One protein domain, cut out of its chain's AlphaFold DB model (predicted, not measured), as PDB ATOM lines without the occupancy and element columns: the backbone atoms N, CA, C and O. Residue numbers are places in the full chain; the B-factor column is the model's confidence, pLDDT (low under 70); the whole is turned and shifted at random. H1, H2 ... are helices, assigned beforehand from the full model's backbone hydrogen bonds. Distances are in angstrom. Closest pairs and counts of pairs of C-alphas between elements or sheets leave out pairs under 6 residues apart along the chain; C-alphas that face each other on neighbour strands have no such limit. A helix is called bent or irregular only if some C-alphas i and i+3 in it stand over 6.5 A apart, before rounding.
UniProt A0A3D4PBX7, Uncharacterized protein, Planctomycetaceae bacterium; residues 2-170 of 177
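AT A GLANCE: This is residues 2 to 170 of the 177 residues of an uncharacterized protein of Planctomycetaceae bacterium (UniProt A0A3D4PBX7). A long rod of helices: H1 runs along most of it, H3 crosses H1, and the hairpin of H4 and H5a packs on H1 through H4. H2 makes one end, apart from H1, and arm H5b of the bent helix H5 makes the other, where residues 165 to 170 stick out. The printed part has 169 residues, with five named helices, H1 to H5 in chain order, and no named strand: all helix. It is only just extended, close to loose, with a radius of gyration of the C-alphas of 23.5 A and spans of 86 by 35 by 26 A.

HOW THE PARTS SIT: H1, residues 2 to 44, touches H3, residues 71 to 97, with residues 12 to 31 alone, at a steep tilt of 39 degrees, opposite ways; the closest C-alphas, of Gly 20 and Gly 89, are 3.8 A apart. H4, residues 102 to 124, touches H1 at a shallow tilt of 16 degrees, the same way, with C-alphas 26 and 117 closest at 6.5 A. H5, residues 128 to 170, was assigned as one helix by its hydrogen bonds but is bent, C-alphas 150 and 153 being 6.5 A apart. Its arm H5a, residues 128 to 150, forms a hairpin with H4 at 7 degrees, C-alphas 107 and 145 closest at 6.5 A. H1, H3, H4 and H5a form an up-and-down bundle, each running against the one before. H5b, residues 153 to 170, touches H1, C-alphas 3 and 160 closest at 6.7 A. H2, residues 54 to 69, is close to but not clearly touching H3, C-alphas 67 and 73 closest at 6.9 A. In H1 and H5b every O i to N i+4 pair is within hydrogen-bond range; H2 has 9 of 12, H3 22 of 23, H4 and H5a 17 of 19 each.

IN THESE COORDINATES: H1 begins at C-alpha 2 (20.450, 49.942, -20.949) and is 62.7 A long. H3 is 38.0 A, H4 34.0 A and H5a 32.6 A long; H2 is 21.6 A and H5b 25.8 A. H4 is only just irregular, C-alphas 117 and 120 being 6.7 A apart. H5b ends at C-alpha 170 (29.699, 36.994, -28.960).

THE WHOLE: The C-alphas of Pro 52 and Lys 169, the two farthest apart, are 87.3 A apart. The printed part has no cut and no long link. Mean pLDDT of the printed part is 71.8, with residues 2 to 7, 36 to 52, 54 to 74 and 119 to 157 under 70.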
ATOM      1  N   ALA A   2      21.363  50.109 -19.801       60.66
ATOM      2  CA  ALA A   2      20.450  49.942 -20.949       60.66
ATOM      3  C   ALA A   2      19.232  49.029 -20.666       60.66
ATOM      4  O   ALA A   2      18.106  49.379 -21.021       60.66
ATOM      5  N   ILE A   3      19.436  47.911 -19.957       56.88
ATOM      6  CA  ILE A   3      18.363  46.967 -19.582       56.88
ATOM      7  C   ILE A   3      17.298  47.614 -18.685       56.88
ATOM      8  O   ILE A   3      16.103  47.422 -18.900       56.88
ATOM      9  N   GLU A   4      17.709  48.398 -17.688       57.50
ATOM     10  CA  GLU A   4      16.778  49.059 -16.760       57.50
ATOM     11  C   GLU A   4      15.913  50.110 -17.465       57.50
ATOM     12  O   GLU A   4      14.723  50.228 -17.168       57.50
ATOM     13  N   ASN A   5      16.474  50.808 -18.458       68.50
ATOM     14  CA  ASN A   5      15.722  51.749 -19.283       68.50
ATOM     15  C   ASN A   5      14.687  51.044 -20.169       68.50
ATOM     16  O   ASN A   5      13.560  51.525 -20.277       68.50
ATOM     17  N   GLN A   6      15.019  49.894 -20.761       65.69
ATOM     18  CA  GLN A   6      14.057  49.126 -21.561       65.69
ATOM     19  C   GLN A   6      12.924  48.551 -20.702       65.69
ATOM     20  O   GLN A   6      11.756  48.682 -21.063       65.69
ATOM     21  N   LEU A   7      13.245  47.993 -19.534       63.06
ATOM     22  CA  LEU A   7      12.258  47.453 -18.596       63.06
ATOM     23  C   LEU A   7      11.271  48.536 -18.120       63.06
ATOM     24  O   LEU A   7      10.059  48.335 -18.125       63.06
ATOM     25  N   SER A   8      11.797  49.721 -17.803       75.56
ATOM     26  CA  SER A   8      11.026  50.927 -17.476       75.56
ATOM     27  C   SER A   8      10.032  51.317 -18.582       75.56
ATOM     28  O   SER A   8       8.886  51.672 -18.295       75.56
ATOM     29  N   ILE A   9      10.432  51.210 -19.854       81.00
ATOM     30  CA  ILE A   9       9.569  51.525 -21.001       81.00
ATOM     31  C   ILE A   9       8.434  50.502 -21.131       81.00
ATOM     32  O   ILE A   9       7.282  50.911 -21.292       81.00
ATOM     33  N   TYR A  10       8.729  49.203 -21.024       80.19
ATOM     34  CA  TYR A  10       7.713  48.148 -21.113       80.19
ATOM     35  C   TYR A  10       6.700  48.226 -19.974       80.19
ATOM     36  O   TYR A  10       5.495  48.195 -20.223       80.19
ATOM     37  N   GLU A  11       7.160  48.409 -18.734       78.19
ATOM     38  CA  GLU A  11       6.255  48.588 -17.598       78.19
ATOM     39  C   GLU A  11       5.360  49.822 -17.808       78.19
ATOM     40  O   GLU A  11       4.142  49.752 -17.642       78.19
ATOM     41  N   ARG A  12       5.927  50.950 -18.253       83.12
ATOM     42  CA  ARG A  12       5.144  52.154 -18.551       83.12
ATOM     43  C   ARG A  12       4.092  51.903 -19.632       83.12
ATOM     44  O   ARG A  12       2.978  52.409 -19.515       83.12
ATOM     45  N   GLN A  13       4.423  51.164 -20.690       84.25
ATOM     46  CA  GLN A  13       3.460  50.813 -21.736       84.25
ATOM     47  C   GLN A  13       2.346  49.911 -21.195       84.25
ATOM     48  O   GLN A  13       1.179  50.188 -21.464       84.25
ATOM     49  N   ALA A  14       2.680  48.917 -20.367       82.06
ATOM     50  CA  ALA A  14       1.701  48.037 -19.734       82.06
ATOM     51  C   ALA A  14       0.708  48.818 -18.857       82.06
ATOM     52  O   ALA A  14      -0.499  48.628 -18.980       82.06
ATOM     53  N   PHE A  15       1.187  49.764 -18.041       85.12
ATOM     54  CA  PHE A  15       0.317  50.619 -17.220       85.12
ATOM     55  C   PHE A  15      -0.656  51.446 -18.066       85.12
ATOM     56  O   PHE A  15      -1.834  51.559 -17.729       85.12
ATOM     57  N   ARG A  16      -0.177  52.019 -19.177       88.56
ATOM     58  CA  ARG A  16      -1.019  52.800 -20.096       88.56
ATOM     59  C   ARG A  16      -2.054  51.923 -20.788       88.56
ATOM     60  O   ARG A  16      -3.204  52.330 -20.877       88.56
ATOM     61  N   LEU A  17      -1.657  50.735 -21.236       86.19
ATOM     62  CA  LEU A  17      -2.535  49.811 -21.946       86.19
ATOM     63  C   LEU A  17      -3.631  49.259 -21.030       86.19
ATOM     64  O   LEU A  17      -4.797  49.283 -21.408       86.19
ATOM     65  N   ILE A  18      -3.282  48.853 -19.806       85.44
ATOM     66  CA  ILE A  18      -4.248  48.361 -18.813       85.44
ATOM     67  C   ILE A  18      -5.247  49.455 -18.445       85.44
ATOM     68  O   ILE A  18      -6.452  49.251 -18.566       85.44
ATOM     69  N   ALA A  19      -4.768  50.636 -18.042       87.06
ATOM     70  CA  ALA A  19      -5.661  51.733 -17.678       87.06
ATOM     71  C   ALA A  19      -6.506  52.203 -18.874       87.06
ATOM     72  O   ALA A  19      -7.692  52.480 -18.719       87.06
ATOM     73  N   GLY A  20      -5.922  52.242 -20.077       86.50
ATOM     74  CA  GLY A  20      -6.620  52.537 -21.327       86.50
ATOM     75  C   GLY A  20      -7.780  51.581 -21.593       86.50
ATOM     76  O   GLY A  20      -8.905  52.032 -21.788       86.50
ATOM     77  N   LEU A  21      -7.524  50.272 -21.560       85.69
ATOM     78  CA  LEU A  21      -8.548  49.251 -21.795       85.69
ATOM     79  C   LEU A  21      -9.681  49.331 -20.771       85.69
ATOM     80  O   LEU A  21     -10.847  49.294 -21.151       85.69
ATOM     81  N   VAL A  22      -9.351  49.504 -19.492       85.94
ATOM     82  CA  VAL A  22     -10.346  49.583 -18.414       85.94
ATOM     83  C   VAL A  22     -11.285  50.770 -18.618       85.94
ATOM     84  O   VAL A  22     -12.501  50.594 -18.625       85.94
ATOM     85  N   VAL A  23     -10.749  51.971 -18.866       88.06
ATOM     86  CA  VAL A  23     -11.590  53.156 -19.107       88.06
ATOM     87  C   VAL A  23     -12.396  53.017 -20.401       88.06
ATOM     88  O   VAL A  23     -13.558  53.410 -20.435       88.06
ATOM     89  N   ALA A  24     -11.829  52.424 -21.453       84.75
ATOM     90  CA  ALA A  24     -12.554  52.169 -22.697       84.75
ATOM     91  C   ALA A  24     -13.775  51.256 -22.478       84.75
ATOM     92  O   ALA A  24     -14.858  51.549 -22.985       84.75
ATOM     93  N   VAL A  25     -13.620  50.198 -21.676       82.31
ATOM     94  CA  VAL A  25     -14.714  49.293 -21.292       82.31
ATOM     95  C   VAL A  25     -15.759  50.016 -20.440       82.31
ATOM     96  O   VAL A  25     -16.950  49.878 -20.705       82.31
ATOM     97  N   MET A  26     -15.343  50.848 -19.480       84.25
ATOM     98  CA  MET A  26     -16.268  51.673 -18.687       84.25
ATOM     99  C   MET A  26     -17.115  52.602 -19.558       84.25
ATOM    100  O   MET A  26     -18.323  52.698 -19.366       84.25
ATOM    101  N   PHE A  27     -16.498  53.254 -20.543       84.88
ATOM    102  CA  PHE A  27     -17.200  54.118 -21.490       84.88
ATOM    103  C   PHE A  27     -18.176  53.327 -22.369       84.88
ATOM    104  O   PHE A  27     -19.299  53.778 -22.597       84.88
ATOM    105  N   LEU A  28     -17.779  52.137 -22.828       82.38
ATOM    106  CA  LEU A  28     -18.625  51.259 -23.634       82.38
ATOM    107  C   LEU A  28     -19.838  50.741 -22.843       82.38
ATOM    108  O   LEU A  28     -20.953  50.726 -23.360       82.38
ATOM    109  N   ILE A  29     -19.656  50.368 -21.577       77.00
ATOM    110  CA  ILE A  29     -20.764  49.955 -20.705       77.00
ATOM    111  C   ILE A  29     -21.671  51.149 -20.394       77.00
ATOM    112  O   ILE A  29     -22.886  51.047 -20.553       77.00
ATOM    113  N   GLY A  30     -21.098  52.305 -20.044       79.69
ATOM    114  CA  GLY A  30     -21.859  53.526 -19.779       79.69
ATOM    115  C   GLY A  30     -22.727  53.956 -20.966       79.69
ATOM    116  O   GLY A  30     -23.921  54.200 -20.795       79.69
ATOM    117  N   ILE A  31     -22.168  53.977 -22.184       78.69
ATOM    118  CA  ILE A  31     -22.940  54.321 -23.385       78.69
ATOM    119  C   ILE A  31     -23.999  53.259 -23.695       78.69
ATOM    120  O   ILE A  31     -25.103  53.614 -24.096       78.69
ATOM    121  N   SER A  32     -23.708  51.974 -23.461       72.44
ATOM    122  CA  SER A  32     -24.662  50.880 -23.683       72.44
ATOM    123  C   SER A  32     -25.869  50.982 -22.751       72.44
ATOM    124  O   SER A  32     -26.998  50.794 -23.197       72.44
ATOM    125  N   ILE A  33     -25.654  51.348 -21.483       73.44
ATOM    126  CA  ILE A  33     -26.734  51.596 -20.516       73.44
ATOM    127  C   ILE A  33     -27.578  52.799 -20.954       73.44
ATOM    128  O   ILE A  33     -28.807  52.724 -20.928       73.44
ATOM    129  N   ILE A  34     -26.945  53.890 -21.399       75.44
ATOM    130  CA  ILE A  34     -27.651  55.075 -21.911       75.44
ATOM    131  C   ILE A  34     -28.474  54.721 -23.157       75.44
ATOM    132  O   ILE A  34     -29.646  55.076 -23.226       75.44
ATOM    133  N   LEU A  35     -27.901  53.985 -24.113       72.25
ATOM    134  CA  LEU A  35     -28.583  53.514 -25.322       72.25
ATOM    135  C   LEU A  35     -29.779  52.621 -24.984       72.25
ATOM    136  O   LEU A  35     -30.874  52.877 -25.472       72.25
ATOM    137  N   MET A  36     -29.599  51.627 -24.112       66.31
ATOM    138  CA  MET A  36     -30.684  50.771 -23.623       66.31
ATOM    139  C   MET A  36     -31.794  51.591 -22.957       66.31
ATOM    140  O   MET A  36     -32.970  51.375 -23.239       66.31
ATOM    141  N   SER A  37     -31.427  52.580 -22.140       67.75
ATOM    142  CA  SER A  37     -32.377  53.457 -21.447       67.75
ATOM    143  C   SER A  37     -33.136  54.364 -22.419       67.75
ATOM    144  O   SER A  37     -34.349  54.503 -22.300       67.75
ATOM    145  N   LEU A  38     -32.457  54.944 -23.414       65.62
ATOM    146  CA  LEU A  38     -33.068  55.775 -24.457       65.62
ATOM    147  C   LEU A  38     -33.986  54.961 -25.374       65.62
ATOM    148  O   LEU A  38     -35.085  55.415 -25.684       65.62
ATOM    149  N   ILE A  39     -33.572  53.754 -25.769       65.56
ATOM    150  CA  ILE A  39     -34.392  52.831 -26.563       65.56
ATOM    151  C   ILE A  39     -35.635  52.438 -25.764       65.56
ATOM    152  O   ILE A  39     -36.751  52.589 -26.258       65.56
ATOM    153  N   TYR A  40     -35.467  52.031 -24.503       58.41
ATOM    154  CA  TYR A  40     -36.581  51.704 -23.617       58.41
ATOM    155  C   TYR A  40     -37.527  52.895 -23.428       58.41
ATOM    156  O   TYR A  40     -38.740  52.739 -23.516       58.41
ATOM    157  N   TRP A  41     -37.008  54.109 -23.237       57.16
ATOM    158  CA  TRP A  41     -37.826  55.316 -23.100       57.16
ATOM    159  C   TRP A  41     -38.561  55.682 -24.399       57.16
ATOM    160  O   TRP A  41     -39.739  56.035 -24.361       57.16
ATOM    161  N   SER A  42     -37.912  55.511 -25.556       57.06
ATOM    162  CA  SER A  42     -38.531  55.714 -26.874       57.06
ATOM    163  C   SER A  42     -39.648  54.704 -27.173       57.06
ATOM    164  O   SER A  42     -40.628  55.048 -27.832       57.06
ATOM    165  N   LEU A  43     -39.530  53.480 -26.645       56.16
ATOM    166  CA  LEU A  43     -40.496  52.398 -26.828       56.16
ATOM    167  C   LEU A  43     -41.626  52.416 -25.784       56.16
ATOM    168  O   LEU A  43     -42.733  51.979 -26.092       56.16
ATOM    169  N   SER A  44     -41.375  52.877 -24.552       51.94
ATOM    170  CA  SER A  44     -42.193  52.453 -23.405       51.94
ATOM    171  C   SER A  44     -43.495  53.202 -23.124       51.94
ATOM    172  O   SER A  44     -44.362  52.555 -22.543       51.94
ATOM    173  N   ALA A  45     -43.737  54.483 -23.452       49.69
ATOM    174  CA  ALA A  45     -44.957  55.080 -22.854       49.69
ATOM    175  C   ALA A  45     -45.685  56.248 -23.525       49.69
ATOM    176  O   ALA A  45     -46.886  56.371 -23.278       49.69
ATOM    177  N   THR A  46     -45.064  57.087 -24.354       48.72
ATOM    178  CA  THR A  46     -45.723  58.352 -24.760       48.72
ATOM    179  C   THR A  46     -45.905  58.511 -26.266       48.72
ATOM    180  O   THR A  46     -46.933  59.028 -26.690       48.72
ATOM    181  N   ALA A  47     -44.988  57.998 -27.091       48.91
ATOM    182  CA  ALA A  47     -45.081  58.135 -28.548       48.91
ATOM    183  C   ALA A  47     -46.122  57.187 -29.179       48.91
ATOM    184  O   ALA A  47     -46.930  57.624 -29.994       48.91
ATOM    185  N   LEU A  48     -46.185  55.915 -28.756       48.94
ATOM    186  CA  LEU A  48     -47.185  54.970 -29.282       48.94
ATOM    187  C   LEU A  48     -48.616  55.286 -28.822       48.94
ATOM    188  O   LEU A  48     -49.552  55.095 -29.593       48.94
ATOM    189  N   LYS A  49     -48.805  55.810 -27.602       49.97
ATOM    190  CA  LYS A  49     -50.141  56.166 -27.085       49.97
ATOM    191  C   LYS A  49     -50.763  57.392 -27.770       49.97
ATOM    192  O   LYS A  49     -51.979  57.539 -27.724       49.97
ATOM    193  N   LEU A  50     -49.959  58.248 -28.408       52.69
ATOM    194  CA  LEU A  50     -50.413  59.448 -29.130       52.69
ATOM    195  C   LEU A  50     -50.690  59.205 -30.626       52.69
ATOM    196  O   LEU A  50     -51.216  60.091 -31.296       52.69
ATOM    197  N   LEU A  51     -50.365  58.022 -31.159       55.41
ATOM    198  CA  LEU A  51     -50.636  57.651 -32.550       55.41
ATOM    199  C   LEU A  51     -51.944  56.839 -32.610       55.41
ATOM    200  O   LEU A  51     -51.963  55.694 -32.162       55.41
ATOM    201  N   PRO A  52     -53.040  57.398 -33.160       56.25
ATOM    202  CA  PRO A  52     -54.387  56.835 -33.022       56.25
ATOM    203  C   PRO A  52     -54.640  55.564 -33.848       56.25
ATOM    204  O   PRO A  52     -55.697  54.955 -33.712       56.25
ATOM    205  N   SER A  53     -53.706  55.140 -34.707       70.44
ATOM    206  CA  SER A  53     -53.861  53.945 -35.541       70.44
ATOM    207  C   SER A  53     -52.605  53.072 -35.538       70.44
ATOM    208  O   SER A  53     -51.477  53.564 -35.630       70.44
ATOM    209  N   TRP A  54     -52.810  51.753 -35.504       61.78
ATOM    210  CA  TRP A  54     -51.750  50.742 -35.620       61.78
ATOM    211  C   TRP A  54     -50.891  50.929 -36.883       61.78
ATOM    212  O   TRP A  54     -49.684  50.713 -36.847       61.78
ATOM    213  N   GLN A  55     -51.478  51.407 -37.986       67.88
ATOM    214  CA  GLN A  55     -50.741  51.729 -39.215       67.88
ATOM    215  C   GLN A  55     -49.720  52.855 -39.023       67.88
ATOM    216  O   GLN A  55     -48.603  52.752 -39.526       67.88
ATOM    217  N   ASN A  56     -50.062  53.905 -38.275       67.12
ATOM    218  CA  ASN A  56     -49.134  55.006 -38.029       67.12
ATOM    219  C   ASN A  56     -48.029  54.609 -37.043       67.12
ATOM    220  O   ASN A  56     -46.906  55.087 -37.174       67.12
ATOM    221  N   GLN A  57     -48.312  53.694 -36.111       66.19
ATOM    222  CA  GLN A  57     -47.293  53.110 -35.234       66.19
ATOM    223  C   GLN A  57     -46.298  52.247 -36.025       66.19
ATOM    224  O   GLN A  57     -45.095  52.440 -35.882       66.19
ATOM    225  N   PHE A  58     -46.773  51.366 -36.915       64.38
ATOM    226  CA  PHE A  58     -45.906  50.560 -37.788       64.38
ATOM    227  C   PHE A  58     -45.099  51.413 -38.771       64.38
ATOM    228  O   PHE A  58     -43.919  51.141 -38.985       64.38
ATOM    229  N   LYS A  59     -45.705  52.460 -39.342       66.75
ATOM    230  CA  LYS A  59     -45.016  53.384 -40.249       66.75
ATOM    231  C   LYS A  59     -43.954  54.207 -39.521       66.75
ATOM    232  O   LYS A  59     -42.830  54.272 -39.991       66.75
ATOM    233  N   TRP A  60     -44.263  54.743 -38.338       66.50
ATOM    234  CA  TRP A  60     -43.271  55.424 -37.501       66.50
ATOM    235  C   TRP A  60     -42.127  54.488 -37.098       66.50
ATOM    236  O   TRP A  60     -40.965  54.888 -37.149       66.50
ATOM    237  N   LEU A  61     -42.433  53.232 -36.750       63.62
ATOM    238  CA  LEU A  61     -41.414  52.239 -36.429       63.62
ATOM    239  C   LEU A  61     -40.528  51.956 -37.646       63.62
ATOM    240  O   LEU A  61     -39.317  51.987 -37.502       63.62
ATOM    241  N   SER A  62     -41.121  51.755 -38.828       66.06
ATOM    242  CA  SER A  62     -40.434  51.539 -40.111       66.06
ATOM    243  C   SER A  62     -39.549  52.722 -40.514       66.06
ATOM    244  O   SER A  62     -38.392  52.530 -40.884       66.06
ATOM    245  N   ASP A  63     -40.062  53.947 -40.401       65.12
ATOM    246  CA  ASP A  63     -39.354  55.169 -40.793       65.12
ATOM    247  C   ASP A  63     -38.154  55.441 -39.863       65.12
ATOM    248  O   ASP A  63     -37.090  55.857 -40.323       65.12
ATOM    249  N   ASN A  64     -38.272  55.124 -38.566       59.44
ATOM    250  CA  ASN A  64     -37.163  55.219 -37.605       59.44
ATOM    251  C   ASN A  64     -36.271  53.963 -37.582       59.44
ATOM    252  O   ASN A  64     -35.137  54.018 -37.097       59.44
ATOM    253  N   PHE A  65     -36.731  52.845 -38.153       58.03
ATOM    254  CA  PHE A  65     -35.974  51.596 -38.238       58.03
ATOM    255  C   PHE A  65     -34.690  51.776 -39.043       58.03
ATOM    256  O   PHE A  65     -33.665  51.200 -38.696       58.03
ATOM    257  N   HIS A  66     -34.707  52.630 -40.071       56.38
ATOM    258  CA  HIS A  66     -33.531  52.944 -40.885       56.38
ATOM    259  C   HIS A  66     -32.390  53.597 -40.089       56.38
ATOM    260  O   HIS A  66     -31.224  53.393 -40.427       56.38
ATOM    261  N   PHE A  67     -32.696  54.332 -39.014       52.78
ATOM    262  CA  PHE A  67     -31.685  54.933 -38.136       52.78
ATOM    263  C   PHE A  67     -31.024  53.896 -37.217       52.78
ATOM    264  O   PHE A  67     -29.836  54.002 -36.924       52.78
ATOM    265  N   VAL A  68     -31.777  52.870 -36.809       53.97
ATOM    266  CA  VAL A  68     -31.283  51.746 -35.995       53.97
ATOM    267  C   VAL A  68     -30.559  50.702 -36.860       53.97
ATOM    268  O   VAL A  68     -29.567  50.122 -36.431       53.97
ATOM    269  N   MET A  69     -31.018  50.494 -38.098       52.47
ATOM    270  CA  MET A  69     -30.448  49.553 -39.071       52.47
ATOM    271  C   MET A  69     -29.234  50.091 -39.825       52.47
ATOM    272  O   MET A  69     -28.608  49.314 -40.539       52.47
ATOM    273  N   ASN A  70     -28.883  51.380 -39.720       63.81
ATOM    274  CA  ASN A  70     -27.643  51.871 -40.313       63.81
ATOM    275  C   ASN A  70     -26.474  51.572 -39.359       63.81
ATOM    276  O   ASN A  70     -26.270  52.326 -38.399       63.81
ATOM    277  N   PRO A  71     -25.675  50.516 -39.609       63.22
ATOM    278  CA  PRO A  71     -24.605  50.122 -38.701       63.22
ATOM    279  C   PRO A  71     -23.615  51.270 -38.489       63.22
ATOM    280  O   PRO A  71     -23.122  51.455 -37.383       63.22
ATOM    281  N   TRP A  72     -23.395  52.127 -39.489       66.19
ATOM    282  CA  TRP A  72     -22.492  53.273 -39.380       66.19
ATOM    283  C   TRP A  72     -22.966  54.346 -38.394       66.19
ATOM    284  O   TRP A  72     -22.127  54.980 -37.753       66.19
ATOM    285  N   GLY A  73     -24.281  54.527 -38.233       64.06
ATOM    286  CA  GLY A  73     -24.861  55.510 -37.311       64.06
ATOM    287  C   GLY A  73     -24.637  55.163 -35.838       64.06
ATOM    288  O   GLY A  73     -24.508  56.061 -35.013       64.06
ATOM    289  N   ILE A  74     -24.522  53.870 -35.522       67.25
ATOM    290  CA  ILE A  74     -24.286  53.366 -34.161       67.25
ATOM    291  C   ILE A  74     -22.801  53.054 -33.942       67.25
ATOM    292  O   ILE A  74     -22.240  53.412 -32.909       67.25
ATOM    293  N   ILE A  75     -22.133  52.439 -34.923       71.44
ATOM    294  CA  ILE A  75     -20.725  52.036 -34.823       71.44
ATOM    295  C   ILE A  75     -19.811  53.258 -34.718       71.44
ATOM    296  O   ILE A  75     -18.885  53.247 -33.911       71.44
ATOM    297  N   THR A  76     -20.058  54.326 -35.485       78.44
ATOM    298  CA  THR A  76     -19.149  55.485 -35.508       78.44
ATOM    299  C   THR A  76     -19.076  56.192 -34.146       78.44
ATOM    300  O   THR A  76     -17.966  56.354 -33.635       78.44
ATOM    301  N   PRO A  77     -20.200  56.551 -33.488       77.94
ATOM    302  CA  PRO A  77     -20.160  57.083 -32.126       77.94
ATOM    303  C   PRO A  77     -19.532  56.108 -31.131       77.94
ATOM    304  O   PRO A  77     -18.725  56.528 -30.304       77.94
ATOM    305  N   LEU A  78     -19.849  54.810 -31.234       79.88
ATOM    306  CA  LEU A  78     -19.312  53.785 -30.338       79.88
ATOM    307  C   LEU A  78     -17.780  53.739 -30.408       79.88
ATOM    308  O   LEU A  78     -17.113  53.847 -29.384       79.88
ATOM    309  N   VAL A  79     -17.220  53.680 -31.620       83.69
ATOM    310  CA  VAL A  79     -15.771  53.685 -31.857       83.69
ATOM    311  C   VAL A  79     -15.136  54.965 -31.320       83.69
ATOM    312  O   VAL A  79     -14.136  54.891 -30.608       83.69
ATOM    313  N   VAL A  80     -15.716  56.137 -31.601       87.06
ATOM    314  CA  VAL A  80     -15.189  57.424 -31.114       87.06
ATOM    315  C   VAL A  80     -15.151  57.462 -29.587       87.06
ATOM    316  O   VAL A  80     -14.150  57.884 -29.002       87.06
ATOM    317  N   ILE A  81     -16.206  56.987 -28.930       86.56
ATOM    318  CA  ILE A  81     -16.324  56.950 -27.471       86.56
ATOM    319  C   ILE A  81     -15.316  55.965 -26.871       86.56
ATOM    320  O   ILE A  81     -14.607  56.321 -25.929       86.56
ATOM    321  N   THR A  82     -15.185  54.763 -27.435       85.19
ATOM    322  CA  THR A  82     -14.222  53.754 -26.970       85.19
ATOM    323  C   THR A  82     -12.779  54.228 -27.148       85.19
ATOM    324  O   THR A  82     -11.978  54.113 -26.219       85.19
ATOM    325  N   VAL A  83     -12.441  54.824 -28.297       90.38
ATOM    326  CA  VAL A  83     -11.106  55.392 -28.554       90.38
ATOM    327  C   VAL A  83     -10.821  56.556 -27.605       90.38
ATOM    328  O   VAL A  83      -9.735  56.629 -27.030       90.38
ATOM    329  N   SER A  84     -11.795  57.439 -27.377       92.06
ATOM    330  CA  SER A  84     -11.657  58.552 -26.430       92.06
ATOM    331  C   SER A  84     -11.420  58.048 -25.005       92.06
ATOM    332  O   SER A  84     -10.486  58.501 -24.341       92.06
ATOM    333  N   GLY A  85     -12.196  57.052 -24.564       90.75
ATOM    334  CA  GLY A  85     -12.006  56.380 -23.278       90.75
ATOM    335  C   GLY A  85     -10.615  55.755 -23.157       90.75
ATOM    336  O   GLY A  85      -9.924  55.975 -22.161       90.75
ATOM    337  N   PHE A  86     -10.142  55.072 -24.202       91.31
ATOM    338  CA  PHE A  86      -8.800  54.487 -24.234       91.31
ATOM    339  C   PHE A  86      -7.692  55.538 -24.110       91.31
ATOM    340  O   PHE A  86      -6.726  55.344 -23.364       91.31
ATOM    341  N   LEU A  87      -7.814  56.670 -24.809       94.00
ATOM    342  CA  LEU A  87      -6.843  57.764 -24.741       94.00
ATOM    343  C   LEU A  87      -6.809  58.410 -23.350       94.00
ATOM    344  O   LEU A  87      -5.722  58.700 -22.841       94.00
ATOM    345  N   ILE A  88      -7.972  58.603 -22.723       93.81
ATOM    346  CA  ILE A  88      -8.087  59.119 -21.353       93.81
ATOM    347  C   ILE A  88      -7.456  58.130 -20.366       93.81
ATOM    348  O   ILE A  88      -6.565  58.512 -19.604       93.81
ATOM    349  N   GLY A  89      -7.824  56.848 -20.431       90.81
ATOM    350  CA  GLY A  89      -7.241  55.805 -19.586       90.81
ATOM    351  C   GLY A  89      -5.730  55.662 -19.775       90.81
ATOM    352  O   GLY A  89      -4.983  55.546 -18.807       90.81
ATOM    353  N   SER A  90      -5.232  55.801 -21.005       89.94
ATOM    354  CA  SER A  90      -3.794  55.787 -21.306       89.94
ATOM    355  C   SER A  90      -3.032  56.973 -20.703       89.94
ATOM    356  O   SER A  90      -1.820  56.874 -20.466       89.94
ATOM    357  N   ARG A  91      -3.697  58.115 -20.477       92.50
ATOM    358  CA  ARG A  91      -3.128  59.243 -19.721       92.50
ATOM    359  C   ARG A  91      -3.107  58.920 -18.230       92.50
ATOM    360  O   ARG A  91      -2.044  59.034 -17.629       92.50
ATOM    361  N   ILE A  92      -4.202  58.391 -17.684       90.38
ATOM    362  CA  ILE A  92      -4.282  57.952 -16.281       90.38
ATOM    363  C   ILE A  92      -3.188  56.924 -15.966       90.38
ATOM    364  O   ILE A  92      -2.444  57.093 -15.006       90.38
ATOM    365  N   GLY A  93      -2.997  55.904 -16.809       88.25
ATOM    366  CA  GLY A  93      -1.949  54.897 -16.616       88.25
ATOM    367  C   GLY A  93      -0.530  55.476 -16.635       88.25
ATOM    368  O   GLY A  93       0.333  55.038 -15.874       88.25
ATOM    369  N   ARG A  94      -0.280  56.507 -17.456       90.81
ATOM    370  CA  ARG A  94       0.994  57.246 -17.439       90.81
ATOM    371  C   ARG A  94       1.171  57.997 -16.122       90.81
ATOM    372  O   ARG A  94       2.277  58.018 -15.595       90.81
ATOM    373  N   ASP A  95       0.116  58.614 -15.616       90.50
ATOM    374  CA  ASP A  95       0.189  59.421 -14.404       90.50
ATOM    375  C   ASP A  95       0.355  58.515 -13.165       90.50
ATOM    376  O   ASP A  95       1.214  58.779 -12.326       90.50
ATOM    377  N   ILE A  96      -0.330  57.363 -13.124       87.19
ATOM    378  CA  ILE A  96      -0.127  56.293 -12.128       87.19
ATOM    379  C   ILE A  96       1.327  55.799 -12.132       87.19
ATOM    380  O   ILE A  96       1.919  55.596 -11.071       87.19
ATOM    381  N   TRP A  97       1.920  55.608 -13.314       87.81
ATOM    382  CA  TRP A  97       3.311  55.166 -13.455       87.81
ATOM    383  C   TRP A  97       4.316  56.125 -12.800       87.81
ATOM    384  O   TRP A  97       5.312  55.675 -12.233       87.81
ATOM    385  N   LEU A  98       4.052  57.435 -12.851       86.62
ATOM    386  CA  LEU A  98       4.911  58.465 -12.258       86.62
ATOM    387  C   LEU A  98       4.839  58.491 -10.718       86.62
ATOM    388  O   LEU A  98       5.680  59.117 -10.072       86.62
ATOM    389  N   CYS A  99       3.870  57.808 -10.102       84.31
ATOM    390  CA  CYS A  99       3.727  57.773  -8.650       84.31
ATOM    391  C   CYS A  99       4.778  56.873  -7.973       84.31
ATOM    392  O   CYS A  99       5.031  55.743  -8.390       84.31
ATOM    393  N   LYS A 100       5.278  57.295  -6.798       78.44
ATOM    394  CA  LYS A 100       6.173  56.475  -5.947       78.44
ATOM    395  C   LYS A 100       5.578  55.103  -5.590       78.44
ATOM    396  O   LYS A 100       6.308  54.131  -5.434       78.44
ATOM    397  N   ARG A 101       4.247  55.013  -5.470       83.19
ATOM    398  CA  ARG A 101       3.492  53.783  -5.165       83.19
ATOM    399  C   ARG A 101       2.668  53.292  -6.367       83.19
ATOM    400  O   ARG A 101       1.548  52.823  -6.185       83.19
ATOM    401  N   LYS A 102       3.220  53.383  -7.586       85.00
ATOM    402  CA  LYS A 102       2.549  53.066  -8.867       85.00
ATOM    403  C   LYS A 102       1.706  51.782  -8.866       85.00
ATOM    404  O   LYS A 102       0.558  51.810  -9.281       85.00
ATOM    405  N   TYR A 103       2.221  50.677  -8.325       80.56
ATOM    406  CA  TYR A 103       1.493  49.400  -8.283       80.56
ATOM    407  C   TYR A 103       0.276  49.416  -7.348       80.56
ATOM    408  O   TYR A 103      -0.747  48.830  -7.676       80.56
ATOM    409  N   ILE A 104       0.368  50.107  -6.208       78.94
ATOM    410  CA  ILE A 104      -0.760  50.252  -5.274       78.94
ATOM    411  C   ILE A 104      -1.825  51.154  -5.902       78.94
ATOM    412  O   ILE A 104      -3.006  50.837  -5.847       78.94
ATOM    413  N   MET A 105      -1.400  52.241  -6.551       82.94
ATOM    414  CA  MET A 105      -2.300  53.142  -7.273       82.94
ATOM    415  C   MET A 105      -3.005  52.435  -8.438       82.94
ATOM    416  O   MET A 105      -4.193  52.652  -8.639       82.94
ATOM    417  N   LEU A 106      -2.307  51.554  -9.165       84.81
ATOM    418  CA  LEU A 106      -2.913  50.740 -10.220       84.81
ATOM    419  C   LEU A 106      -3.966  49.779  -9.655       84.81
ATOM    420  O   LEU A 106      -5.055  49.700 -10.205       84.81
ATOM    421  N   ILE A 107      -3.673  49.095  -8.543       81.44
ATOM    422  CA  ILE A 107      -4.640  48.214  -7.869       81.44
ATOM    423  C   ILE A 107      -5.871  49.007  -7.414       81.44
ATOM    424  O   ILE A 107      -6.994  48.602  -7.688       81.44
ATOM    425  N   ALA A 108      -5.669  50.156  -6.765       82.00
ATOM    426  CA  ALA A 108      -6.766  51.005  -6.305       82.00
ATOM    427  C   ALA A 108      -7.633  51.509  -7.471       82.00
ATOM    428  O   ALA A 108      -8.859  51.493  -7.381       82.00
ATOM    429  N   PHE A 109      -7.005  51.913  -8.580       86.31
ATOM    430  CA  PHE A 109      -7.698  52.310  -9.802       86.31
ATOM    431  C   PHE A 109      -8.546  51.165 -10.370       86.31
ATOM    432  O   PHE A 109      -9.720  51.365 -10.669       86.31
ATOM    433  N   LEU A 110      -7.969  49.967 -10.475       83.94
ATOM    434  CA  LEU A 110      -8.648  48.786 -11.001       83.94
ATOM    435  C   LEU A 110      -9.844  48.363 -10.138       83.94
ATOM    436  O   LEU A 110     -10.925  48.159 -10.677       83.94
ATOM    437  N   LEU A 111      -9.679  48.329  -8.812       79.38
ATOM    438  CA  LEU A 111     -10.767  48.038  -7.871       79.38
ATOM    439  C   LEU A 111     -11.899  49.064  -7.964       79.38
ATOM    440  O   LEU A 111     -13.074  48.711  -7.922       79.38
ATOM    441  N   SER A 112     -11.548  50.344  -8.107       82.25
ATOM    442  CA  SER A 112     -12.535  51.422  -8.230       82.25
ATOM    443  C   SER A 112     -13.313  51.318  -9.542       82.25
ATOM    444  O   SER A 112     -14.534  51.447  -9.549       82.25
ATOM    445  N   ALA A 113     -12.613  51.062 -10.651       82.19
ATOM    446  CA  ALA A 113     -13.232  50.847 -11.954       82.19
ATOM    447  C   ALA A 113     -14.182  49.647 -11.922       82.19
ATOM    448  O   ALA A 113     -15.301  49.734 -12.414       82.19
ATOM    449  N   GLU A 114     -13.766  48.558 -11.289       75.50
ATOM    450  CA  GLU A 114     -14.582  47.363 -11.142       75.50
ATOM    451  C   GLU A 114     -15.846  47.595 -10.311       75.50
ATOM    452  O   GLU A 114     -16.922  47.204 -10.742       75.50
ATOM    453  N   LEU A 115     -15.755  48.288  -9.172       75.94
ATOM    454  CA  LEU A 115     -16.927  48.671  -8.373       75.94
ATOM    455  C   LEU A 115     -17.948  49.469  -9.197       75.94
ATOM    456  O   LEU A 115     -19.149  49.207  -9.126       75.94
ATOM    457  N   ILE A 116     -17.467  50.413 -10.010       77.81
ATOM    458  CA  ILE A 116     -18.316  51.212 -10.902       77.81
ATOM    459  C   ILE A 116     -18.946  50.332 -11.989       77.81
ATOM    460  O   ILE A 116     -20.113  50.518 -12.324       77.81
ATOM    461  N   LEU A 117     -18.190  49.376 -12.534       74.19
ATOM    462  CA  LEU A 117     -18.669  48.460 -13.567       74.19
ATOM    463  C   LEU A 117     -19.669  47.438 -13.028       74.19
ATOM    464  O   LEU A 117     -20.651  47.160 -13.702       74.19
ATOM    465  N   ALA A 118     -19.437  46.897 -11.833       71.25
ATOM    466  CA  ALA A 118     -20.289  45.901 -11.198       71.25
ATOM    467  C   ALA A 118     -21.601  46.510 -10.693       71.25
ATOM    468  O   ALA A 118     -22.636  45.858 -10.777       71.25
ATOM    469  N   GLY A 119     -21.588  47.763 -10.220       69.12
ATOM    470  CA  GLY A 119     -22.755  48.434  -9.631       69.12
ATOM    471  C   GLY A 119     -24.061  48.287 -10.432       69.12
ATOM    472  O   GLY A 119     -25.042  47.796  -9.877       69.12
ATOM    473  N   PRO A 120     -24.099  48.637 -11.733       67.25
ATOM    474  CA  PRO A 120     -25.291  48.469 -12.565       67.25
ATOM    475  C   PRO A 120     -25.779  47.021 -12.651       67.25
ATOM    476  O   PRO A 120     -26.978  46.776 -12.601       67.25
ATOM    477  N   PHE A 121     -24.866  46.056 -12.745       66.75
ATOM    478  CA  PHE A 121     -25.216  44.639 -12.814       66.75
ATOM    479  C   PHE A 121     -25.748  44.106 -11.482       66.75
ATOM    480  O   PHE A 121     -26.699  43.332 -11.480       66.75
ATOM    481  N   LEU A 122     -25.189  44.569 -10.360       66.44
ATOM    482  CA  LEU A 122     -25.667  44.235  -9.018       66.44
ATOM    483  C   LEU A 122     -27.075  44.765  -8.742       66.44
ATOM    484  O   LEU A 122     -27.826  44.148  -7.997       66.44
ATOM    485  N   LEU A 123     -27.430  45.907  -9.333       65.50
ATOM    486  CA  LEU A 123     -28.760  46.502  -9.194       65.50
ATOM    487  C   LEU A 123     -29.809  45.867 -10.117       65.50
ATOM    488  O   LEU A 123     -31.000  46.007  -9.854       65.50
ATOM    489  N   LEU A 124     -29.388  45.222 -11.209       62.50
ATOM    490  CA  LEU A 124     -30.282  44.726 -12.262       62.50
ATOM    491  C   LEU A 124     -30.471  43.204 -12.260       62.50
ATOM    492  O   LEU A 124     -31.340  42.715 -12.978       62.50
ATOM    493  N   SER A 125     -29.665  42.451 -11.509       59.28
ATOM    494  CA  SER A 125     -29.620  40.990 -11.604       59.28
ATOM    495  C   SER A 125     -29.596  40.320 -10.231       59.28
ATOM    496  O   SER A 125     -28.597  40.402  -9.519       59.28
ATOM    497  N   ASP A 126     -30.639  39.546  -9.929       62.31
ATOM    498  CA  ASP A 126     -30.663  38.578  -8.815       62.31
ATOM    499  C   ASP A 126     -29.926  37.264  -9.162       62.31
ATOM    500  O   ASP A 126     -29.899  36.312  -8.382       62.31
ATOM    501  N   ASP A 127     -29.328  37.192 -10.354       66.88
ATOM    502  CA  ASP A 127     -28.785  35.962 -10.912       66.88
ATOM    503  C   ASP A 127     -27.378  35.635 -10.369       66.88
ATOM    504  O   ASP A 127     -26.397  36.355 -10.602       66.88
ATOM    505  N   PHE A 128     -27.267  34.516  -9.648       63.84
ATOM    506  CA  PHE A 128     -26.035  34.050  -8.993       63.84
ATOM    507  C   PHE A 128     -24.881  33.829  -9.984       63.84
ATOM    508  O   PHE A 128     -23.714  34.071  -9.670       63.84
ATOM    509  N   THR A 129     -25.192  33.411 -11.213       68.31
ATOM    510  CA  THR A 129     -24.199  33.193 -12.273       68.31
ATOM    511  C   THR A 129     -23.517  34.496 -12.690       68.31
ATOM    512  O   THR A 129     -22.320  34.502 -12.983       68.31
ATOM    513  N   LEU A 130     -24.248  35.610 -12.661       64.69
ATOM    514  CA  LEU A 130     -23.730  36.927 -13.017       64.69
ATOM    515  C   LEU A 130     -22.797  37.466 -11.921       64.69
ATOM    516  O   LEU A 130     -21.716  37.980 -12.211       64.69
ATOM    517  N   TRP A 131     -23.149  37.221 -10.656       62.31
ATOM    518  CA  TRP A 131     -22.291  37.460  -9.489       62.31
ATOM    519  C   TRP A 131     -20.986  36.657  -9.519       62.31
ATOM    520  O   TRP A 131     -19.915  37.193  -9.217       62.31
ATOM    521  N   LEU A 132     -21.059  35.381  -9.903       62.16
ATOM    522  CA  LEU A 132     -19.890  34.517 -10.046       62.16
ATOM    523  C   LEU A 132     -18.956  35.037 -11.149       62.16
ATOM    524  O   LEU A 132     -17.742  35.083 -10.959       62.16
ATOM    525  N   LEU A 133     -19.518  35.478 -12.279       66.94
ATOM    526  CA  LEU A 133     -18.753  36.013 -13.405       66.94
ATOM    527  C   LEU A 133     -18.007  37.302 -13.023       66.94
ATOM    528  O   LEU A 133     -16.811  37.420 -13.289       66.94
ATOM    529  N   ILE A 134     -18.692  38.229 -12.344       65.75
ATOM    530  CA  ILE A 134     -18.099  39.466 -11.811       65.75
ATOM    531  C   ILE A 134     -16.988  39.129 -10.806       65.75
ATOM    532  O   ILE A 134     -15.895  39.677 -10.890       65.75
ATOM    533  N   SER A 135     -17.216  38.163  -9.914       59.75
ATOM    534  CA  SER A 135     -16.221  37.743  -8.916       59.75
ATOM    535  C   SER A 135     -14.981  37.076  -9.532       59.75
ATOM    536  O   SER A 135     -13.871  37.240  -9.033       59.75
ATOM    537  N   ILE A 136     -15.128  36.336 -10.635       64.94
ATOM    538  CA  ILE A 136     -13.988  35.765 -11.374       64.94
ATOM    539  C   ILE A 136     -13.179  36.879 -12.053       64.94
ATOM    540  O   ILE A 136     -11.945  36.848 -12.021       64.94
ATOM    541  N   PHE A 137     -13.856  37.885 -12.615       66.88
ATOM    542  CA  PHE A 137     -13.203  39.091 -13.123       66.88
ATOM    543  C   PHE A 137     -12.427  39.825 -12.014       66.88
ATOM    544  O   PHE A 137     -11.278  40.192 -12.252       66.88
ATOM    545  N   TYR A 138     -12.977  39.902 -10.798       62.19
ATOM    546  CA  TYR A 138     -12.350  40.479  -9.596       62.19
ATOM    547  C   TYR A 138     -11.001  39.846  -9.269       62.19
ATOM    548  O   TYR A 138      -9.983  40.517  -9.070       62.19
ATOM    549  N   VAL A 139     -10.965  38.514  -9.277       59.62
ATOM    550  CA  VAL A 139      -9.747  37.747  -9.016       59.62
ATOM    551  C   VAL A 139      -8.720  37.975 -10.126       59.62
ATOM    552  O   VAL A 139      -7.545  38.201  -9.837       59.62
ATOM    553  N   PHE A 140      -9.149  37.996 -11.389       64.19
ATOM    554  CA  PHE A 140      -8.261  38.257 -12.524       64.19
ATOM    555  C   PHE A 140      -7.682  39.675 -12.511       64.19
ATOM    556  O   PHE A 140      -6.479  39.855 -12.704       64.19
ATOM    557  N   ILE A 141      -8.508  40.683 -12.241       62.25
ATOM    558  CA  ILE A 141      -8.108  42.090 -12.205       62.25
ATOM    559  C   ILE A 141      -7.113  42.348 -11.067       62.25
ATOM    560  O   ILE A 141      -6.145  43.081 -11.267       62.25
ATOM    561  N   LEU A 142      -7.280  41.706  -9.907       60.81
ATOM    562  CA  LEU A 142      -6.315  41.765  -8.800       60.81
ATOM    563  C   LEU A 142      -5.028  40.975  -9.080       60.81
ATOM    564  O   LEU A 142      -3.939  41.385  -8.657       60.81
ATOM    565  N   LEU A 143      -5.126  39.868  -9.821       63.28
ATOM    566  CA  LEU A 143      -3.978  39.063 -10.232       63.28
ATOM    567  C   LEU A 143      -3.104  39.775 -11.267       63.28
ATOM    568  O   LEU A 143      -1.896  39.570 -11.252       63.28
ATOM    569  N   VAL A 144      -3.649  40.633 -12.133       65.94
ATOM    570  CA  VAL A 144      -2.885  41.301 -13.206       65.94
ATOM    571  C   VAL A 144      -1.756  42.215 -12.673       65.94
ATOM    572  O   VAL A 144      -0.610  42.062 -13.111       65.94
ATOM    573  N   PRO A 145      -1.983  43.125 -11.704       64.25
ATOM    574  CA  PRO A 145      -0.919  43.921 -11.086       64.25
ATOM    575  C   PRO A 145       0.084  43.077 -10.300       64.25
ATOM    576  O   PRO A 145       1.279  43.384 -10.299       64.25
ATOM    577  N   ALA A 146      -0.390  42.021  -9.631       60.47
ATOM    578  CA  ALA A 146       0.463  41.090  -8.903       60.47
ATOM    579  C   ALA A 146       1.362  40.299  -9.868       60.47
ATOM    580  O   ALA A 146       2.569  40.215  -9.654       60.47
ATOM    581  N   TYR A 147       0.809  39.815 -10.978       65.31
ATOM    582  CA  TYR A 147       1.536  39.155 -12.057       65.31
ATOM    583  C   TYR A 147       2.589  40.083 -12.662       65.31
ATOM    584  O   TYR A 147       3.754  39.700 -12.765       65.31
ATOM    585  N   LEU A 148       2.224  41.326 -12.991       64.69
ATOM    586  CA  LEU A 148       3.175  42.309 -13.509       64.69
ATOM    587  C   LEU A 148       4.346  42.519 -12.546       64.69
ATOM    588  O   LEU A 148       5.503  42.393 -12.941       64.69
ATOM    589  N   LYS A 149       4.051  42.791 -11.271       65.69
ATOM    590  CA  LYS A 149       5.061  43.140 -10.267       65.69
ATOM    591  C   LYS A 149       5.943  41.961  -9.849       65.69
ATOM    592  O   LYS A 149       7.146  42.144  -9.674       65.69
ATOM    593  N   PHE A 150       5.356  40.784  -9.635       56.31
ATOM    594  CA  PHE A 150       6.030  39.650  -8.995       56.31
ATOM    595  C   PHE A 150       6.459  38.548  -9.963       56.31
ATOM    596  O   PHE A 150       7.352  37.781  -9.620       56.31
ATOM    597  N   PHE A 151       5.884  38.476 -11.166       59.00
ATOM    598  CA  PHE A 151       6.229  37.448 -12.153       59.00
ATOM    599  C   PHE A 151       6.848  38.033 -13.420       59.00
ATOM    600  O   PHE A 151       7.939  37.620 -13.812       59.00
ATOM    601  N   HIS A 152       6.206  39.023 -14.042       63.91
ATOM    602  CA  HIS A 152       6.637  39.526 -15.344       63.91
ATOM    603  C   HIS A 152       7.942  40.326 -15.262       63.91
ATOM    604  O   HIS A 152       8.877  40.054 -16.014       63.91
ATOM    605  N   VAL A 153       8.046  41.263 -14.313       65.62
ATOM    606  CA  VAL A 153       9.244  42.103 -14.114       65.62
ATOM    607  C   VAL A 153      10.492  41.278 -13.736       65.62
ATOM    608  O   VAL A 153      11.552  41.492 -14.329       65.62
ATOM    609  N   PRO A 154      10.421  40.291 -12.819       60.31
ATOM    610  CA  PRO A 154      11.567  39.428 -12.528       60.31
ATOM    611  C   PRO A 154      11.984  38.539 -13.705       60.31
ATOM    612  O   PRO A 154      13.176  38.454 -13.999       60.31
ATOM    613  N   MET A 155      11.032  37.916 -14.413       63.59
ATOM    614  CA  MET A 155      11.335  37.050 -15.563       63.59
ATOM    615  C   MET A 155      11.965  37.817 -16.724       63.59
ATOM    616  O   MET A 155      12.973  37.387 -17.279       63.59
ATOM    617  N   THR A 156      11.421  38.987 -17.063       63.16
ATOM    618  CA  THR A 156      11.992  39.852 -18.110       63.16
ATOM    619  C   THR A 156      13.389  40.340 -17.734       63.16
ATOM    620  O   THR A 156      14.271  40.377 -18.590       63.16
ATOM    621  N   LYS A 157      13.651  40.616 -16.450       68.56
ATOM    622  CA  LYS A 157      15.000  40.934 -15.958       68.56
ATOM    623  C   LYS A 157      15.981  39.767 -16.121       68.56
ATOM    624  O   LYS A 157      17.138  40.005 -16.461       68.56
ATOM    625  N   ILE A 158      15.548  38.526 -15.885       70.19
ATOM    626  CA  ILE A 158      16.374  37.322 -16.092       70.19
ATOM    627  C   ILE A 158      16.661  37.126 -17.585       70.19
ATOM    628  O   ILE A 158      17.814  36.934 -17.968       70.19
ATOM    629  N   TRP A 159      15.634  37.237 -18.425       70.88
ATOM    630  CA  TRP A 159      15.753  37.051 -19.870       70.88
ATOM    631  C   TRP A 159      16.661  38.105 -20.523       70.88
ATOM    632  O   TRP A 159      17.588  37.751 -21.249       70.88
ATOM    633  N   LEU A 160      16.485  39.389 -20.186       72.62
ATOM    634  CA  LEU A 160      17.339  40.470 -20.698       72.62
ATOM    635  C   LEU A 160      18.803  40.310 -20.256       72.62
ATOM    636  O   LEU A 160      19.711  40.544 -21.050       72.62
ATOM    637  N   LYS A 161      19.055  39.848 -19.022       72.69
ATOM    638  CA  LYS A 161      20.417  39.520 -18.559       72.69
ATOM    639  C   LYS A 161      21.031  38.344 -19.324       72.69
ATOM    640  O   LYS A 161      22.225  38.367 -19.621       72.69
ATOM    641  N   ALA A 162      20.242  37.318 -19.643       71.25
ATOM    642  CA  ALA A 162      20.704  36.189 -20.451       71.25
ATOM    643  C   ALA A 162      21.077  36.632 -21.878       71.25
ATOM    644  O   ALA A 162      22.082  36.190 -22.426       71.25
ATOM    645  N   GLN A 163      20.318  37.565 -22.450       74.75
ATOM    646  CA  GLN A 163      20.581  38.101 -23.781       74.75
ATOM    647  C   GLN A 163      21.817  39.020 -23.817       74.75
ATOM    648  O   GLN A 163      22.630  38.919 -24.733       74.75
ATOM    649  N   GLU A 164      22.009  39.876 -22.808       71.12
ATOM    650  CA  GLU A 164      23.197  40.741 -22.707       71.12
ATOM    651  C   GLU A 164      24.472  39.924 -22.450       71.12
ATOM    652  O   GLU A 164      25.502  40.175 -23.070       71.12
ATOM    653  N   SER A 165      24.404  38.877 -21.624       70.06
ATOM    654  CA  SER A 165      25.537  37.960 -21.423       70.06
ATOM    655  C   SER A 165      25.853  37.111 -22.660       70.06
ATOM    656  O   SER A 165      27.027  36.850 -22.925       70.06
ATOM    657  N   ALA A 166      24.849  36.726 -23.454       73.31
ATOM    658  CA  ALA A 166      25.065  36.091 -24.752       73.31
ATOM    659  C   ALA A 166      25.735  37.050 -25.752       73.31
ATOM    660  O   ALA A 166      26.681  36.658 -26.433       73.31
ATOM    661  N   ARG A 167      25.308  38.320 -25.784       72.75
ATOM    662  CA  ARG A 167      25.913  39.359 -26.629       72.75
ATOM    663  C   ARG A 167      27.365  39.659 -26.241       72.75
ATOM    664  O   ARG A 167      28.220  39.726 -27.115       72.75
ATOM    665  N   LEU A 168      27.662  39.807 -24.951       71.06
ATOM    666  CA  LEU A 168      29.033  40.045 -24.479       71.06
ATOM    667  C   LEU A 168      29.952  38.856 -24.787       71.06
ATOM    668  O   LEU A 168      31.116  39.050 -25.124       71.06
ATOM    669  N   LYS A 169      29.431  37.622 -24.724       72.94
ATOM    670  CA  LYS A 169      30.165  36.433 -25.175       72.94
ATOM    671  C   LYS A 169      30.452  36.467 -26.677       72.94
ATOM    672  O   LYS A 169      31.567  36.129 -27.051       72.94
ATOM    673  N   SER A 170      29.494  36.890 -27.508       72.12
ATOM    674  CA  SER A 170      29.699  36.994 -28.960       72.12
ATOM    675  C   SER A 170      30.617  38.153 -29.367       72.12
ATOM    676  O   SER A 170      31.368  38.029 -30.327       72.12
TER     677      SER A 170